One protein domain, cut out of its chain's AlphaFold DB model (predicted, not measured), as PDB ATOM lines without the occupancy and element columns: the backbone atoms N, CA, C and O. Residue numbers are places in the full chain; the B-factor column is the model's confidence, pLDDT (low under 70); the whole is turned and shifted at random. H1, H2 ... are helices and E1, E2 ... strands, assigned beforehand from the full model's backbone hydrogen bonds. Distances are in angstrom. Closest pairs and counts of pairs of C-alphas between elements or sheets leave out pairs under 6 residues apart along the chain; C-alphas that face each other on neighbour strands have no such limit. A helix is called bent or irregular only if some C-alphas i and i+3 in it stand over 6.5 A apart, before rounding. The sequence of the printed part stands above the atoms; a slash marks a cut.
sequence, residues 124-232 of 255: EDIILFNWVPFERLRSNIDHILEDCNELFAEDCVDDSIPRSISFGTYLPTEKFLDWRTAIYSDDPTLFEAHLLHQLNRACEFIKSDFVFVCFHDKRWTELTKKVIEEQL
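This is residues 124 to 232 of the 255 residues of a protein of Pocillopora damicornis (UniProt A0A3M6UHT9). A twisted sheet of four strands, E3 to E6, has the long helix H2 packed along one face, and H3 packs at a steep angle on the first part of H2, residues 188 to 195. On the other side of the sheet from H2, the small hairpin E1 and E2 and the helix H1 meet it at a few residues. The printed part has 109 residues, with three named helices and six named strands in the order E1 E2 H1 E3 E4 E5 H2 E6 H3, of mixed class. The larger sheet, in the order E3, E4, E5, E6, is mixed; E1 and E2 are antiparallel. The whole is compact, with a radius of gyration of the C-alphas of 14.0 A, and rounded, spanning 38 by 30 by 24 A.

Begin at E1, residues 126 to 129, and E2, residues 132 to 135, a hairpin with N 127 and O 134 at 2.8 A. Look next at H1, residues 138 to 147: the closest C-alphas of H1 and E1, those of Ile 144 and Phe 129, are 7.0 A apart. E3, residues 150 to 153, E4, residues 165 to 172, and E5, residues 177 to 184, form a meander, each strand the antiparallel neighbour of the one before; N 152 and O 166 are 3.0 A apart, N 169 and O 180 2.8 A. H1 only grazes this sheet, with residues 144 to 147. The closest C-alphas of E1 and E5, Phe 129 and Ala 182, are 6.6 A apart. H2, residues 188 to 205, is over E4 and E5 at a height over the sheet of 8.0 A, in two layers, a helix on one face of a sheet. It runs along the strands, only just, at 29 degrees to E4 on the local plane. E6, residues 211 to 215, is the parallel neighbour of E5, with N 213 and O 179 at 2.8 A; E5, H2 and E6 form a strand-helix-strand unit, two parallel strands joined through a helix, with a right-handed crossover. H3, residues 218 to 231, touches H2 with residues 188 to 195 of H2 alone, closest at the C-alphas of Pro 188 and Trp 220, 7.5 A, at a steep tilt of 56 degrees, the same way. H1 and H2 have every O i to N i+4 pair within hydrogen-bond range; H3 has 7 of 10.

Find C-alpha 126 at (-37.892, -20.870, -13.741), where E1 begins. E4 and E5 measure 23.3 A and 23.1 A. H2 runs 25.6 A from C-alpha 188 at (-34.170, -19.491, -34.177). H3 runs 19.7 A to C-alpha 231 at (-40.459, -30.235, -43.538); it is irregular, C-alphas 219 and 222 being 7.3 A apart.

The two C-alphas farthest apart, Asp 158 and Lys 175, are 44.3 A apart. The printed part has no cut. The link E3 to E4 is long, with 11 residues; the other links are tight. The mean pLDDT of the printed part is 88.0, and residues 158 to 159 are under 70.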
ATOM      1  N   GLU A 124     -38.183 -15.798 -15.991       72.25
ATOM      2  CA  GLU A 124     -38.462 -15.652 -14.550       72.25
ATOM      3  C   GLU A 124     -37.532 -16.484 -13.635       72.25
ATOM      4  O   GLU A 124     -37.884 -16.732 -12.485       72.25
ATOM      5  N   ASP A 125     -36.354 -16.911 -14.120       76.94
ATOM      6  CA  ASP A 125     -35.452 -17.855 -13.431       76.94
ATOM      7  C   ASP A 125     -36.116 -19.226 -13.116       76.94
ATOM      8  O   ASP A 125     -35.686 -19.948 -12.209       76.94
ATOM      9  N   ILE A 126     -37.140 -19.613 -13.896       80.38
ATOM     10  CA  ILE A 126     -37.892 -20.870 -13.741       80.38
ATOM     11  C   ILE A 126     -37.572 -21.879 -14.845       80.38
ATOM     12  O   ILE A 126     -37.758 -21.628 -16.039       80.38
ATOM     13  N   ILE A 127     -37.183 -23.082 -14.426       85.69
ATOM     14  CA  ILE A 127     -37.022 -24.248 -15.292       85.69
ATOM     15  C   ILE A 127     -38.337 -25.029 -15.290       85.69
ATOM     16  O   ILE A 127     -38.784 -25.540 -14.267       85.69
ATOM     17  N   LEU A 128     -38.967 -25.140 -16.451       82.44
ATOM     18  CA  LEU A 128     -40.123 -25.993 -16.690       82.44
ATOM     19  C   LEU A 128     -39.619 -27.356 -17.162       82.44
ATOM     20  O   LEU A 128     -39.243 -27.527 -18.319       82.44
ATOM     21  N   PHE A 129     -39.667 -28.344 -16.279       85.25
ATOM     22  CA  PHE A 129     -39.315 -29.717 -16.611       85.25
ATOM     23  C   PHE A 129     -40.516 -30.625 -16.390       85.25
ATOM     24  O   PHE A 129     -41.130 -30.631 -15.323       85.25
ATOM     25  N   ASN A 130     -40.897 -31.377 -17.423       80.69
ATOM     26  CA  ASN A 130     -42.048 -32.271 -17.387       80.69
ATOM     27  C   ASN A 130     -43.343 -31.613 -16.884       80.69
ATOM     28  O   ASN A 130     -44.142 -32.302 -16.278       80.69
ATOM     29  N   TRP A 131     -43.632 -30.335 -17.143       74.38
ATOM     30  CA  TRP A 131     -44.791 -29.600 -16.579       74.38
ATOM     31  C   TRP A 131     -44.705 -29.277 -15.073       74.38
ATOM     32  O   TRP A 131     -45.725 -28.993 -14.442       74.38
ATOM     33  N   VAL A 132     -43.521 -29.365 -14.472       77.25
ATOM     34  CA  VAL A 132     -43.247 -28.884 -13.114       77.25
ATOM     35  C   VAL A 132     -42.335 -27.661 -13.227       77.25
ATOM     36  O   VAL A 132     -41.296 -27.757 -13.882       77.25
ATOM     37  N   PRO A 133     -42.719 -26.509 -12.654       78.62
ATOM     38  CA  PRO A 133     -41.823 -25.373 -12.524       78.62
ATOM     39  C   PRO A 133     -40.864 -25.611 -11.355       78.62
ATOM     40  O   PRO A 133     -41.292 -25.996 -10.265       78.62
ATOM     41  N   PHE A 134     -39.586 -25.353 -11.591       82.25
ATOM     42  CA  PHE A 134     -38.515 -25.417 -10.610       82.25
ATOM     43  C   PHE A 134     -37.769 -24.088 -10.595       82.25
ATOM     44  O   PHE A 134     -37.455 -23.547 -11.657       82.25
ATOM     45  N   GLU A 135     -37.426 -23.585  -9.414       84.44
ATOM     46  CA  GLU A 135     -36.427 -22.522  -9.321       84.44
ATOM     47  C   GLU A 135     -35.054 -23.048  -9.765       84.44
ATOM     48  O   GLU A 135     -34.761 -24.247  -9.671       84.44
ATOM     49  N   ARG A 136     -34.176 -22.148 -10.219       83.69
ATOM     50  CA  ARG A 136     -32.792 -22.460 -10.617       83.69
ATOM     51  C   ARG A 136     -31.881 -22.759  -9.412       83.69
ATOM     52  O   ARG A 136     -30.870 -22.097  -9.181       83.69
ATOM     53  N   LEU A 137     -32.247 -23.775  -8.638       84.25
ATOM     54  CA  LEU A 137     -31.508 -24.293  -7.491       84.25
ATOM     55  C   LEU A 137     -30.735 -25.548  -7.886       84.25
ATOM     56  O   LEU A 137     -31.181 -26.331  -8.725       84.25
ATOM     57  N   ARG A 138     -29.578 -25.765  -7.252       83.75
ATOM     58  CA  ARG A 138     -28.731 -26.924  -7.560       83.75
ATOM     59  C   ARG A 138     -29.464 -28.247  -7.321       83.75
ATOM     60  O   ARG A 138     -29.417 -29.114  -8.183       83.75
ATOM     61  N   SER A 139     -30.199 -28.350  -6.217       85.44
ATOM     62  CA  SER A 139     -31.008 -29.522  -5.866       85.44
ATOM     63  C   SER A 139     -32.085 -29.843  -6.907       85.44
ATOM     64  O   SER A 139     -32.330 -31.012  -7.199       85.44
ATOM     65  N   ASN A 140     -32.694 -28.822  -7.513       88.06
ATOM     66  CA  ASN A 140     -33.655 -29.014  -8.596       88.06
ATOM     67  C   ASN A 140     -32.975 -29.451  -9.896       88.06
ATOM     68  O   ASN A 140     -33.519 -30.286 -10.607       88.06
ATOM     69  N   ILE A 141     -31.795 -28.908 -10.212       87.50
ATOM     70  CA  ILE A 141     -31.021 -29.340 -11.384       87.50
ATOM     71  C   ILE A 141     -30.626 -30.808 -11.233       87.50
ATOM     72  O   ILE A 141     -30.830 -31.575 -12.165       87.50
ATOM     73  N   ASP A 142     -30.122 -31.212 -10.064       87.31
ATOM     74  CA  ASP A 142     -29.765 -32.608  -9.801       87.31
ATOM     75  C   ASP A 142     -30.997 -33.522  -9.972       87.31
ATOM     76  O   ASP A 142     -30.928 -34.511 -10.697       87.31
ATOM     77  N   HIS A 143     -32.159 -33.126  -9.436       85.75
ATOM     78  CA  HIS A 143     -33.420 -33.852  -9.634       85.75
ATOM     79  C   HIS A 143     -33.848 -33.950 -11.109       85.75
ATOM     80  O   HIS A 143     -34.296 -35.003 -11.559       85.75
ATOM     81  N   ILE A 144     -33.712 -32.865 -11.877       89.44
ATOM     82  CA  ILE A 144     -34.021 -32.859 -13.311       89.44
ATOM     83  C   ILE A 144     -33.085 -33.811 -14.053       89.44
ATOM     84  O   ILE A 144     -33.552 -34.582 -14.880       89.44
ATOM     85  N   LEU A 145     -31.783 -33.783 -13.764       88.81
ATOM     86  CA  LEU A 145     -30.791 -34.622 -14.440       88.81
ATOM     87  C   LEU A 145     -30.936 -36.112 -14.103       88.81
ATOM     88  O   LEU A 145     -30.656 -36.940 -14.962       88.81
ATOM     89  N   GLU A 146     -31.397 -36.455 -12.898       87.50
ATOM     90  CA  GLU A 146     -31.735 -37.838 -12.529       87.50
ATOM     91  C   GLU A 146     -32.913 -38.395 -13.343       87.50
ATOM     92  O   GLU A 146     -32.946 -39.585 -13.662       87.50
ATOM     93  N   ASP A 147     -33.882 -37.540 -13.681       86.56
ATOM     94  CA  ASP A 147     -35.116 -37.928 -14.367       86.56
ATOM     95  C   ASP A 147     -35.094 -37.687 -15.885       86.56
ATOM     96  O   ASP A 147     -35.939 -38.224 -16.605       86.56
ATOM     97  N   CYS A 148     -34.162 -36.872 -16.375       92.19
ATOM     98  CA  CYS A 148     -34.019 -36.518 -17.780       92.19
ATOM     99  C   CYS A 148     -33.386 -37.668 -18.572       92.19
ATOM    100  O   CYS A 148     -32.380 -38.246 -18.167       92.19
ATOM    101  N   ASN A 149     -33.947 -37.978 -19.741       95.25
ATOM    102  CA  ASN A 149     -33.370 -38.960 -20.656       95.25
ATOM    103  C   ASN A 149     -32.319 -38.346 -21.581       95.25
ATOM    104  O   ASN A 149     -31.396 -39.047 -21.984       95.25
ATOM    105  N   GLU A 150     -32.471 -37.067 -21.928       95.75
ATOM    106  CA  GLU A 150     -31.571 -36.373 -22.844       95.75
ATOM    107  C   GLU A 150     -31.416 -34.899 -22.472       95.75
ATOM    108  O   GLU A 150     -32.348 -34.104 -22.612       95.75
ATOM    109  N   LEU A 151     -30.207 -34.515 -22.070       94.50
ATOM    110  CA  LEU A 151     -29.811 -33.118 -21.965       94.50
ATOM    111  C   LEU A 151     -29.043 -32.724 -23.223       94.50
ATOM    112  O   LEU A 151     -28.050 -33.360 -23.561       94.50
ATOM    113  N   PHE A 152     -29.454 -31.637 -23.861       94.94
ATOM    114  CA  PHE A 152     -28.708 -31.057 -24.972       94.94
ATOM    115  C   PHE A 152     -28.575 -29.555 -24.759       94.94
ATOM    116  O   PHE A 152     -29.564 -28.903 -24.422       94.94
ATOM    117  N   ALA A 153     -27.369 -29.020 -24.919       92.50
ATOM    118  CA  ALA A 153     -27.026 -27.617 -24.703       92.50
ATOM    119  C   ALA A 153     -26.076 -27.138 -25.807       92.50
ATOM    120  O   ALA A 153     -25.345 -27.947 -26.379       92.50
ATOM    121  N   GLU A 154     -26.093 -25.835 -26.089       88.38
ATOM    122  CA  GLU A 154     -25.083 -25.198 -26.940       88.38
ATOM    123  C   GLU A 154     -23.680 -25.428 -26.361       88.38
ATOM    124  O   GLU A 154     -23.465 -25.263 -25.157       88.38
ATOM    125  N   ASP A 155     -22.732 -25.793 -27.224       83.12
ATOM    126  CA  ASP A 155     -21.329 -25.894 -26.835       83.12
ATOM    127  C   ASP A 155     -20.775 -24.498 -26.533       83.12
ATOM    128  O   ASP A 155     -20.887 -23.568 -27.336       83.12
ATOM    129  N   CYS A 156     -20.202 -24.351 -25.347       78.94
ATOM    130  CA  CYS A 156     -19.743 -23.079 -24.824       78.94
ATOM    131  C   CYS A 156     -18.221 -23.062 -24.809       78.94
ATOM    132  O   CYS A 156     -17.582 -23.985 -24.307       78.94
ATOM    133  N   VAL A 157     -17.625 -21.981 -25.315       73.56
ATOM    134  CA  VAL A 157     -16.217 -21.708 -25.024       73.56
ATOM    135  C   VAL A 157     -16.144 -21.304 -23.544       73.56
ATOM    136  O   VAL A 157     -16.843 -20.378 -23.120       73.56
ATOM    137  N   ASP A 158     -15.324 -22.018 -22.770       69.88
ATOM    138  CA  ASP A 158     -15.130 -21.868 -21.316       69.88
ATOM    139  C   ASP A 158     -16.369 -22.204 -20.447       69.88
ATOM    140  O   ASP A 158     -17.404 -22.636 -20.949       69.88
ATOM    141  N   ASP A 159     -16.278 -22.003 -19.123       67.88
ATOM    142  CA  ASP A 159     -17.355 -22.212 -18.126       67.88
ATOM    143  C   ASP A 159     -18.526 -21.195 -18.255       67.88
ATOM    144  O   ASP A 159     -19.122 -20.760 -17.262       67.88
ATOM    145  N   SER A 160     -18.836 -20.745 -19.474       76.50
ATOM    146  CA  SER A 160     -19.916 -19.798 -19.753       76.50
ATOM    147  C   SER A 160     -21.295 -20.479 -19.760       76.50
ATOM    148  O   SER A 160     -21.424 -21.696 -19.886       76.50
ATOM    149  N   ILE A 161     -22.353 -19.693 -19.535       76.19
ATOM    150  CA  ILE A 161     -23.732 -20.205 -19.505       76.19
ATOM    151  C   ILE A 161     -24.204 -20.400 -20.954       76.19
ATOM    152  O   ILE A 161     -24.125 -19.433 -21.718       76.19
ATOM    153  N   PRO A 162     -24.750 -21.575 -21.324       86.00
ATOM    154  CA  PRO A 162     -25.236 -21.813 -22.681       86.00
ATOM    155  C   PRO A 162     -26.389 -20.882 -23.034       86.00
ATOM    156  O   PRO A 162     -27.236 -20.579 -22.188       86.00
ATOM    157  N   ARG A 163     -26.456 -20.442 -24.295       86.94
ATOM    158  CA  ARG A 163     -27.570 -19.605 -24.766       86.94
ATOM    159  C   ARG A 163     -28.814 -20.428 -25.052       86.94
ATOM    160  O   ARG A 163     -29.918 -19.882 -25.062       86.94
ATOM    161  N   SER A 164     -28.646 -21.731 -25.262       91.56
ATOM    162  CA  SER A 164     -29.751 -22.656 -25.454       91.56
ATOM    163  C   SER A 164     -29.548 -23.988 -24.741       91.56
ATOM    164  O   SER A 164     -28.444 -24.525 -24.646       91.56
ATOM    165  N   ILE A 165     -30.648 -24.527 -24.222       93.38
ATOM    166  CA  ILE A 165     -30.689 -25.818 -23.541       93.38
ATOM    167  C   ILE A 165     -32.032 -26.499 -23.783       93.38
ATOM    168  O   ILE A 165     -33.070 -25.849 -23.919       93.38
ATOM    169  N   SER A 166     -32.028 -27.826 -23.820       94.94
ATOM    170  CA  SER A 166     -33.240 -28.629 -23.906       94.94
ATOM    171  C   SER A 166     -33.161 -29.887 -23.056       94.94
ATOM    172  O   SER A 166     -32.088 -30.475 -22.919       94.94
ATOM    173  N   PHE A 167     -34.316 -30.307 -22.548       94.75
ATOM    174  CA  PHE A 167     -34.479 -31.506 -21.728       94.75
ATOM    175  C   PHE A 167     -35.487 -32.437 -22.385       94.75
ATOM    176  O   PHE A 167     -36.634 -32.033 -22.539       94.75
ATOM    177  N   GLY A 168     -35.085 -33.659 -22.719       94.88
ATOM    178  CA  GLY A 168     -35.939 -34.722 -23.242       94.88
ATOM    179  C   GLY A 168     -36.269 -35.747 -22.166       94.88
ATOM    180  O   GLY A 168     -35.392 -36.203 -21.436       94.88
ATOM    181  N   THR A 169     -37.539 -36.119 -22.044       93.62
ATOM    182  CA  THR A 169     -38.003 -37.172 -21.134       93.62
ATOM    183  C   THR A 169     -38.926 -38.133 -21.864       93.62
ATOM    184  O   THR A 169     -39.933 -37.731 -22.445       93.62
ATOM    185  N   TYR A 170     -38.613 -39.416 -21.755       92.38
ATOM    186  CA  TYR A 170     -39.497 -40.509 -22.109       92.38
ATOM    187  C   TYR A 170     -40.537 -40.710 -21.005       92.38
ATOM    188  O   TYR A 170     -40.196 -40.983 -19.850       92.38
ATOM    189  N   LEU A 171     -41.812 -40.595 -21.362       88.38
ATOM    190  CA  LEU A 171     -42.916 -40.823 -20.443       88.38
ATOM    191  C   LEU A 171     -43.891 -41.841 -21.046       88.38
ATOM    192  O   LEU A 171     -44.601 -41.518 -21.997       88.38
ATOM    193  N   PRO A 172     -43.966 -43.062 -20.500       86.88
ATOM    194  CA  PRO A 172     -44.943 -44.027 -20.966       86.88
ATOM    195  C   PRO A 172     -46.340 -43.668 -20.435       86.88
ATOM    196  O   PRO A 172     -46.506 -43.241 -19.286       86.88
ATOM    197  N   THR A 173     -47.356 -43.860 -21.272       83.38
ATOM    198  CA  THR A 173     -48.781 -43.787 -20.913       83.38
ATOM    199  C   THR A 173     -49.455 -45.122 -21.232       83.38
ATOM    200  O   THR A 173     -48.838 -45.994 -21.841       83.38
ATOM    201  N   GLU A 174     -50.703 -45.309 -20.805       77.31
ATOM    202  CA  GLU A 174     -51.436 -46.568 -21.011       77.31
ATOM    203  C   GLU A 174     -51.487 -47.009 -22.487       77.31
ATOM    204  O   GLU A 174     -51.320 -48.191 -22.781       77.31
ATOM    205  N   LYS A 175     -51.699 -46.069 -23.419       80.50
ATOM    206  CA  LYS A 175     -51.830 -46.371 -24.857       80.50
ATOM    207  C   LYS A 175     -50.706 -45.834 -25.729       80.50
ATOM    208  O   LYS A 175     -50.501 -46.354 -26.821       80.50
ATOM    209  N   PHE A 176     -50.013 -44.795 -25.277       81.88
ATOM    210  CA  PHE A 176     -49.026 -44.084 -26.081       81.88
ATOM    211  C   PHE A 176     -47.702 -43.956 -25.346       81.88
ATOM    212  O   PHE A 176     -47.631 -43.954 -24.115       81.88
ATOM    213  N   LEU A 177     -46.638 -43.794 -26.114       87.81
ATOM    214  CA  LEU A 177     -45.348 -43.384 -25.590       87.81
ATOM    215  C   LEU A 177     -45.185 -41.898 -25.875       87.81
ATOM    216  O   LEU A 177     -45.387 -41.488 -27.011       87.81
ATOM    217  N   ASP A 178     -44.819 -41.101 -24.878       89.62
ATOM    218  CA  ASP A 178     -44.502 -39.693 -25.090       89.62
ATOM    219  C   ASP A 178     -42.985 -39.486 -25.036       89.62
ATOM    220  O   ASP A 178     -42.309 -39.968 -24.122       89.62
ATOM    221  N   TRP A 179     -42.466 -38.665 -25.946       92.62
ATOM    222  CA  TRP A 179     -41.220 -37.940 -25.728       92.62
ATOM    223  C   TRP A 179     -41.542 -36.478 -25.460       92.62
ATOM    224  O   TRP A 179     -42.006 -35.755 -26.341       92.62
ATOM    225  N   ARG A 180     -41.309 -36.035 -24.229       90.88
ATOM    226  CA  ARG A 180     -41.567 -34.662 -23.796       90.88
ATOM    227  C   ARG A 180     -40.267 -33.890 -23.790       90.88
ATOM    228  O   ARG A 180     -39.340 -34.277 -23.088       90.88
ATOM    229  N   THR A 181     -40.218 -32.791 -24.529       92.81
ATOM    230  CA  THR A 181     -39.064 -31.898 -24.555       92.81
ATOM    231  C   THR A 181     -39.421 -30.487 -24.127       92.81
ATOM    232  O   THR A 181     -40.456 -29.974 -24.538       92.81
ATOM    233  N   ALA A 182     -38.582 -29.850 -23.315       91.75
ATOM    234  CA  ALA A 182     -38.628 -28.408 -23.081       91.75
ATOM    235  C   ALA A 182     -37.399 -27.757 -23.710       91.75
ATOM    236  O   ALA A 182     -36.285 -28.190 -23.426       91.75
ATOM    237  N   ILE A 183     -37.601 -26.744 -24.555       92.12
ATOM    238  CA  ILE A 183     -36.546 -26.063 -25.309       92.12
ATOM    239  C   ILE A 183     -36.486 -24.592 -24.903       92.12
ATOM    240  O   ILE A 183     -37.455 -23.842 -25.044       92.12
ATOM    241  N   TYR A 184     -35.304 -24.182 -24.460       90.75
ATOM    242  CA  TYR A 184     -34.950 -22.814 -24.118       90.75
ATOM    243  C   TYR A 184     -33.946 -22.309 -25.141       90.75
ATOM    244  O   TYR A 184     -32.841 -22.833 -25.237       90.75
ATOM    245  N   SER A 185     -34.347 -21.318 -25.929       90.56
ATOM    246  CA  SER A 185     -33.477 -20.618 -26.871       90.56
ATOM    247  C   SER A 185     -34.097 -19.267 -27.214       90.56
ATOM    248  O   SER A 185     -35.328 -19.143 -27.291       90.56
ATOM    249  N   ASP A 186     -33.254 -18.260 -27.428       88.81
ATOM    250  CA  ASP A 186     -33.627 -16.980 -28.026       88.81
ATOM    251  C   ASP A 186     -33.220 -16.836 -29.498       88.81
ATOM    252  O   ASP A 186     -33.647 -15.885 -30.156       88.81
ATOM    253  N   ASP A 187     -32.499 -17.825 -30.023       91.25
ATOM    254  CA  ASP A 187     -32.016 -17.888 -31.392       91.25
ATOM    255  C   ASP A 187     -32.814 -18.934 -32.193       91.25
ATOM    256  O   ASP A 187     -32.928 -20.086 -31.748       91.25
ATOM    257  N   PRO A 188     -33.369 -18.574 -33.366       93.44
ATOM    258  CA  PRO A 188     -34.170 -19.491 -34.177       93.44
ATOM    259  C   PRO A 188     -33.369 -20.692 -34.691       93.44
ATOM    260  O   PRO A 188     -33.914 -21.789 -34.778       93.44
ATOM    261  N   THR A 189     -32.086 -20.505 -35.007       94.44
ATOM    262  CA  THR A 189     -31.219 -21.565 -35.540       94.44
ATOM    263  C   THR A 189     -30.899 -22.574 -34.448       94.44
ATOM    264  O   THR A 189     -31.022 -23.779 -34.661       94.44
ATOM    265  N   LEU A 190     -30.548 -22.086 -33.254       94.19
ATOM    266  CA  LEU A 190     -30.348 -22.956 -32.097       94.19
ATOM    267  C   LEU A 190     -31.658 -23.664 -31.731       94.19
ATOM    268  O   LEU A 190     -31.663 -24.874 -31.534       94.19
ATOM    269  N   PHE A 191     -32.791 -22.954 -31.714       94.62
ATOM    270  CA  PHE A 191     -34.090 -23.564 -31.424       94.62
ATOM    271  C   PHE A 191     -34.397 -24.744 -32.358       94.62
ATOM    272  O   PHE A 191     -34.748 -25.826 -31.887       94.62
ATOM    273  N   GLU A 192     -34.231 -24.551 -33.670       95.94
ATOM    274  CA  GLU A 192     -34.435 -25.600 -34.671       95.94
ATOM    275  C   GLU A 192     -33.472 -26.780 -34.460       95.94
ATOM    276  O   GLU A 192     -33.906 -27.933 -34.472       95.94
ATOM    277  N   ALA A 193     -32.195 -26.514 -34.163       96.19
ATOM    278  CA  ALA A 193     -31.219 -27.560 -33.853       96.19
ATOM    279  C   ALA A 193     -31.626 -28.395 -32.623       96.19
ATOM    280  O   ALA A 193     -31.581 -29.624 -32.670       96.19
ATOM    281  N   HIS A 194     -32.082 -27.749 -31.546       97.19
ATOM    282  CA  HIS A 194     -32.588 -28.431 -30.351       97.19
ATOM    283  C   HIS A 194     -33.847 -29.260 -30.641       97.19
ATOM    284  O   HIS A 194     -33.975 -30.380 -30.143       97.19
ATOM    285  N   LEU A 195     -34.769 -28.730 -31.449       96.06
ATOM    286  CA  LEU A 195     -35.997 -29.421 -31.839       96.06
ATOM    287  C   LEU A 195     -35.682 -30.718 -32.595       96.06
ATOM    288  O   LEU A 195     -36.196 -31.781 -32.240       96.06
ATOM    289  N   LEU A 196     -34.801 -30.632 -33.593       96.19
ATOM    290  CA  LEU A 196     -34.365 -31.772 -34.395       96.19
ATOM    291  C   LEU A 196     -33.551 -32.775 -33.574       96.19
ATOM    292  O   LEU A 196     -33.786 -33.976 -33.689       96.19
ATOM    293  N   HIS A 197     -32.638 -32.308 -32.715       97.50
ATOM    294  CA  HIS A 197     -31.858 -33.179 -31.827       97.50
ATOM    295  C   HIS A 197     -32.767 -34.023 -30.937       97.50
ATOM    296  O   HIS A 197     -32.639 -35.243 -30.891       97.50
ATOM    297  N   GLN A 198     -33.728 -33.382 -30.272       97.06
ATOM    298  CA  GLN A 198     -34.645 -34.058 -29.359       97.06
ATOM    299  C   GLN A 198     -35.545 -35.058 -30.088       97.06
ATOM    300  O   GLN A 198     -35.776 -36.152 -29.579       97.06
ATOM    301  N   LEU A 199     -36.021 -34.721 -31.290       95.50
ATOM    302  CA  LEU A 199     -36.794 -35.652 -32.110       95.50
ATOM    303  C   LEU A 199     -35.948 -36.849 -32.567       95.50
ATOM    304  O   LEU A 199     -36.384 -37.990 -32.436       95.50
ATOM    305  N   ASN A 200     -34.729 -36.609 -33.054       95.44
ATOM    306  CA  ASN A 200     -33.815 -37.676 -33.463       95.44
ATOM    307  C   ASN A 200     -33.504 -38.604 -32.291       95.44
ATOM    308  O   ASN A 200     -33.578 -39.825 -32.430       95.44
ATOM    309  N   ARG A 201     -33.243 -38.035 -31.111       97.38
ATOM    310  CA  ARG A 201     -33.006 -38.815 -29.902       97.38
ATOM    311  C   ARG A 201     -34.220 -39.649 -29.502       97.38
ATOM    312  O   ARG A 201     -34.064 -40.813 -29.139       97.38
ATOM    313  N   ALA A 202     -35.423 -39.092 -29.621       95.06
ATOM    314  CA  ALA A 202     -36.659 -39.828 -29.392       95.06
ATOM    315  C   ALA A 202     -36.784 -41.032 -30.340       95.06
ATOM    316  O   ALA A 202     -37.048 -42.137 -29.875       95.06
ATOM    317  N   CYS A 203     -36.513 -40.854 -31.637       93.69
ATOM    318  CA  CYS A 203     -36.513 -41.932 -32.635       93.69
ATOM    319  C   CYS A 203     -35.425 -42.995 -32.379       93.69
ATOM    320  O   CYS A 203     -35.601 -44.182 -32.668       93.69
ATOM    321  N   GLU A 204     -34.276 -42.597 -31.832       95.25
ATOM    322  CA  GLU A 204     -33.241 -43.540 -31.408       95.25
ATOM    323  C   GLU A 204     -33.680 -44.357 -30.191       95.25
ATOM    324  O   GLU A 204     -33.401 -45.556 -30.129       95.25
ATOM    325  N   PHE A 205     -34.364 -43.726 -29.240       93.19
ATOM    326  CA  PHE A 205     -34.747 -44.339 -27.974       93.19
ATOM    327  C   PHE A 205     -36.014 -45.200 -28.091       93.19
ATOM    328  O   PHE A 205     -36.054 -46.321 -27.584       93.19
ATOM    329  N   ILE A 206     -37.041 -44.702 -28.781       91.69
ATOM    330  CA  ILE A 206     -38.367 -45.310 -28.876       91.69
ATOM    331  C   ILE A 206     -38.493 -46.045 -30.212       91.69
ATOM    332  O   ILE A 206     -38.386 -45.456 -31.281       91.69
ATOM    333  N   LYS A 207     -38.706 -47.365 -30.154       88.06
ATOM    334  CA  LYS A 207     -38.736 -48.247 -31.340       88.06
ATOM    335  C   LYS A 207     -40.136 -48.509 -31.902       88.06
ATOM    336  O   LYS A 207     -40.282 -49.326 -32.806       88.06
ATOM    337  N   SER A 208     -41.146 -47.848 -31.355       88.50
ATOM    338  CA  SER A 208     -42.549 -47.929 -31.764       88.50
ATOM    339  C   SER A 208     -43.114 -46.528 -31.969       88.50
ATOM    340  O   SER A 208     -42.429 -45.543 -31.699       88.50
ATOM    341  N   ASP A 209     -44.374 -46.438 -32.389       87.38
ATOM    342  CA  ASP A 209     -45.075 -45.160 -32.502       87.38
ATOM    343  C   ASP A 209     -45.095 -44.417 -31.156       87.38
ATOM    344  O   ASP A 209     -45.264 -45.019 -30.088       87.38
ATOM    345  N   PHE A 210     -44.899 -43.100 -31.216       90.62
ATOM    346  CA  PHE A 210     -44.845 -42.224 -30.052       90.62
ATOM    347  C   PHE A 210     -45.342 -40.817 -30.387       90.62
ATOM    348  O   PHE A 210     -45.379 -40.403 -31.545       90.62
ATOM    349  N   VAL A 211     -45.704 -40.067 -29.351       90.19
ATOM    350  CA  VAL A 211     -46.090 -38.661 -29.430       90.19
ATOM    351  C   VAL A 211     -44.907 -37.798 -29.012       90.19
ATOM    352  O   VAL A 211     -44.418 -37.879 -27.886       90.19
ATOM    353  N   PHE A 212     -44.450 -36.936 -29.915       91.50
ATOM    354  CA  PHE A 212     -43.442 -35.930 -29.607       91.50
ATOM    355  C   PHE A 212     -44.117 -34.646 -29.110       91.50
ATOM    356  O   PHE A 212     -44.901 -34.024 -29.825       91.50
ATOM    357  N   VAL A 213     -43.822 -34.238 -27.876       88.62
ATOM    358  CA  VAL A 213     -44.424 -33.068 -27.223       88.62
ATOM    359  C   VAL A 213     -43.336 -32.043 -26.933       88.62
ATOM    360  O   VAL A 213     -42.420 -32.324 -26.167       88.62
ATOM    361  N   CYS A 214     -43.452 -30.841 -27.498       88.81
ATOM    362  CA  CYS A 214     -42.460 -29.777 -27.343       88.81
ATOM    363  C   CYS A 214     -43.012 -28.573 -26.560       88.81
ATOM    364  O   CYS A 214     -43.974 -27.934 -26.987       88.81
ATOM    365  N   PHE A 215     -42.361 -28.231 -25.448       86.12
ATOM    366  CA  PHE A 215     -42.562 -27.006 -24.675       86.12
ATOM    367  C   PHE A 215     -41.557 -25.954 -25.122       86.12
ATOM    368  O   PHE A 215     -40.349 -26.156 -25.027       86.12
ATOM    369  N   HIS A 216     -42.062 -24.821 -25.588       86.00
ATOM    370  CA  HIS A 216     -41.245 -23.729 -26.092       86.00
ATOM    371  C   HIS A 216     -41.950 -22.387 -25.900       86.00
ATOM    372  O   HIS A 216     -43.161 -22.321 -25.670       86.00
ATOM    373  N   ASP A 217     -41.182 -21.304 -26.005       82.50
ATOM    374  CA  ASP A 217     -41.726 -19.950 -26.044       82.50
ATOM    375  C   ASP A 217     -42.678 -19.783 -27.238       82.50
ATOM    376  O   ASP A 217     -42.375 -20.216 -28.350       82.50
ATOM    377  N   LYS A 218     -43.809 -19.097 -27.032       81.75
ATOM    378  CA  LYS A 218     -44.829 -18.847 -28.059       81.75
ATOM    379  C   LYS A 218     -44.241 -18.306 -29.369       81.75
ATOM    380  O   LYS A 218     -44.773 -18.646 -30.428       81.75
ATOM    381  N   ARG A 219     -43.165 -17.512 -29.334       85.81
ATOM    382  CA  ARG A 219     -42.513 -16.985 -30.550       85.81
ATOM    383  C   ARG A 219     -42.025 -18.078 -31.510       85.81
ATOM    384  O   ARG A 219     -41.967 -17.835 -32.710       85.81
ATOM    385  N   TRP A 220     -41.743 -19.280 -31.007       88.19
ATOM    386  CA  TRP A 220     -41.266 -20.415 -31.802       88.19
ATOM    387  C   TRP A 220     -42.376 -21.303 -32.362       88.19
ATOM    388  O   TRP A 220     -42.087 -22.276 -33.055       88.19
ATOM    389  N   THR A 221     -43.640 -20.962 -32.113       86.12
ATOM    390  CA  THR A 221     -44.790 -21.763 -32.557       86.12
ATOM    391  C   THR A 221     -44.796 -21.951 -34.079       86.12
ATOM    392  O   THR A 221     -44.899 -23.074 -34.559       86.12
ATOM    393  N   GLU A 222     -44.654 -20.868 -34.849       89.56
ATOM    394  CA  GLU A 222     -44.699 -20.936 -36.320       89.56
ATOM    395  C   GLU A 222     -43.478 -21.651 -36.906       89.56
ATOM    396  O   GLU A 222     -43.609 -22.426 -37.851       89.56
ATOM    397  N   LEU A 223     -42.300 -21.467 -36.301       91.56
ATOM    398  CA  LEU A 223     -41.098 -22.204 -36.692       91.56
ATOM    399  C   LEU A 223     -41.254 -23.706 -36.418       91.56
ATOM    400  O   LEU A 223     -40.948 -24.520 -37.283       91.56
ATOM    401  N   THR A 224     -41.789 -24.072 -35.252       89.88
ATOM    402  CA  THR A 224     -42.043 -25.472 -34.891       89.88
ATOM    403  C   THR A 224     -42.992 -26.127 -35.888       89.88
ATOM    404  O   THR A 224     -42.689 -27.209 -36.376       89.88
ATOM    405  N   LYS A 225     -44.099 -25.465 -36.246       88.38
ATOM    406  CA  LYS A 225     -45.050 -25.973 -37.250       88.38
ATOM    407  C   LYS A 225     -44.383 -26.170 -38.606       88.38
ATOM    408  O   LYS A 225     -44.479 -27.243 -39.188       88.38
ATOM    409  N   LYS A 226     -43.624 -25.177 -39.074       90.75
ATOM    410  CA  LYS A 226     -42.876 -25.280 -40.330       90.75
ATOM    411  C   LYS A 226     -41.936 -26.493 -40.339       90.75
ATOM    412  O   LYS A 226     -41.911 -27.247 -41.305       90.75
ATOM    413  N   VAL A 227     -41.168 -26.703 -39.271       89.25
ATOM    414  CA  VAL A 227     -40.212 -27.820 -39.193       89.25
ATOM    415  C   VAL A 227     -40.939 -29.163 -39.067       89.25
ATOM    416  O   VAL A 227     -40.703 -30.076 -39.851       89.25
ATOM    417  N   ILE A 228     -41.858 -29.294 -38.113       86.94
ATOM    418  CA  ILE A 228     -42.517 -30.565 -37.782       86.94
ATOM    419  C   ILE A 228     -43.533 -30.983 -38.857       86.94
ATOM    420  O   ILE A 228     -43.570 -32.148 -39.249       86.94
ATOM    421  N   GLU A 229     -44.333 -30.049 -39.365       84.00
ATOM    422  CA  GLU A 229     -45.447 -30.337 -40.277       84.00
ATOM    423  C   GLU A 229     -45.019 -30.234 -41.739       84.00
ATOM    424  O   GLU A 229     -45.265 -31.141 -42.530       84.00
ATOM    425  N   GLU A 230     -44.363 -29.136 -42.123       84.62
ATOM    426  CA  GLU A 230     -44.055 -28.889 -43.535       84.62
ATOM    427  C   GLU A 230     -42.791 -29.629 -43.978       84.62
ATOM    428  O   GLU A 230     -42.777 -30.241 -45.046       84.62
ATOM    429  N   GLN A 231     -41.728 -29.599 -43.170       86.56
ATOM    430  CA  GLN A 231     -40.459 -30.235 -43.538       86.56
ATOM    431  C   GLN A 231     -40.441 -31.725 -43.192       86.56
ATOM    432  O   GLN A 231     -40.062 -32.540 -44.031       86.56
ATOM    433  N   LEU A 232     -40.863 -32.083 -41.978       87.38
ATOM    434  CA  LEU A 232     -40.821 -33.463 -41.487       87.38
ATOM    435  C   LEU A 232     -42.114 -34.251 -41.734       87.38
ATOM    436  O   LEU A 232     -42.104 -35.471 -41.583       87.38
TER     437      LEU A 232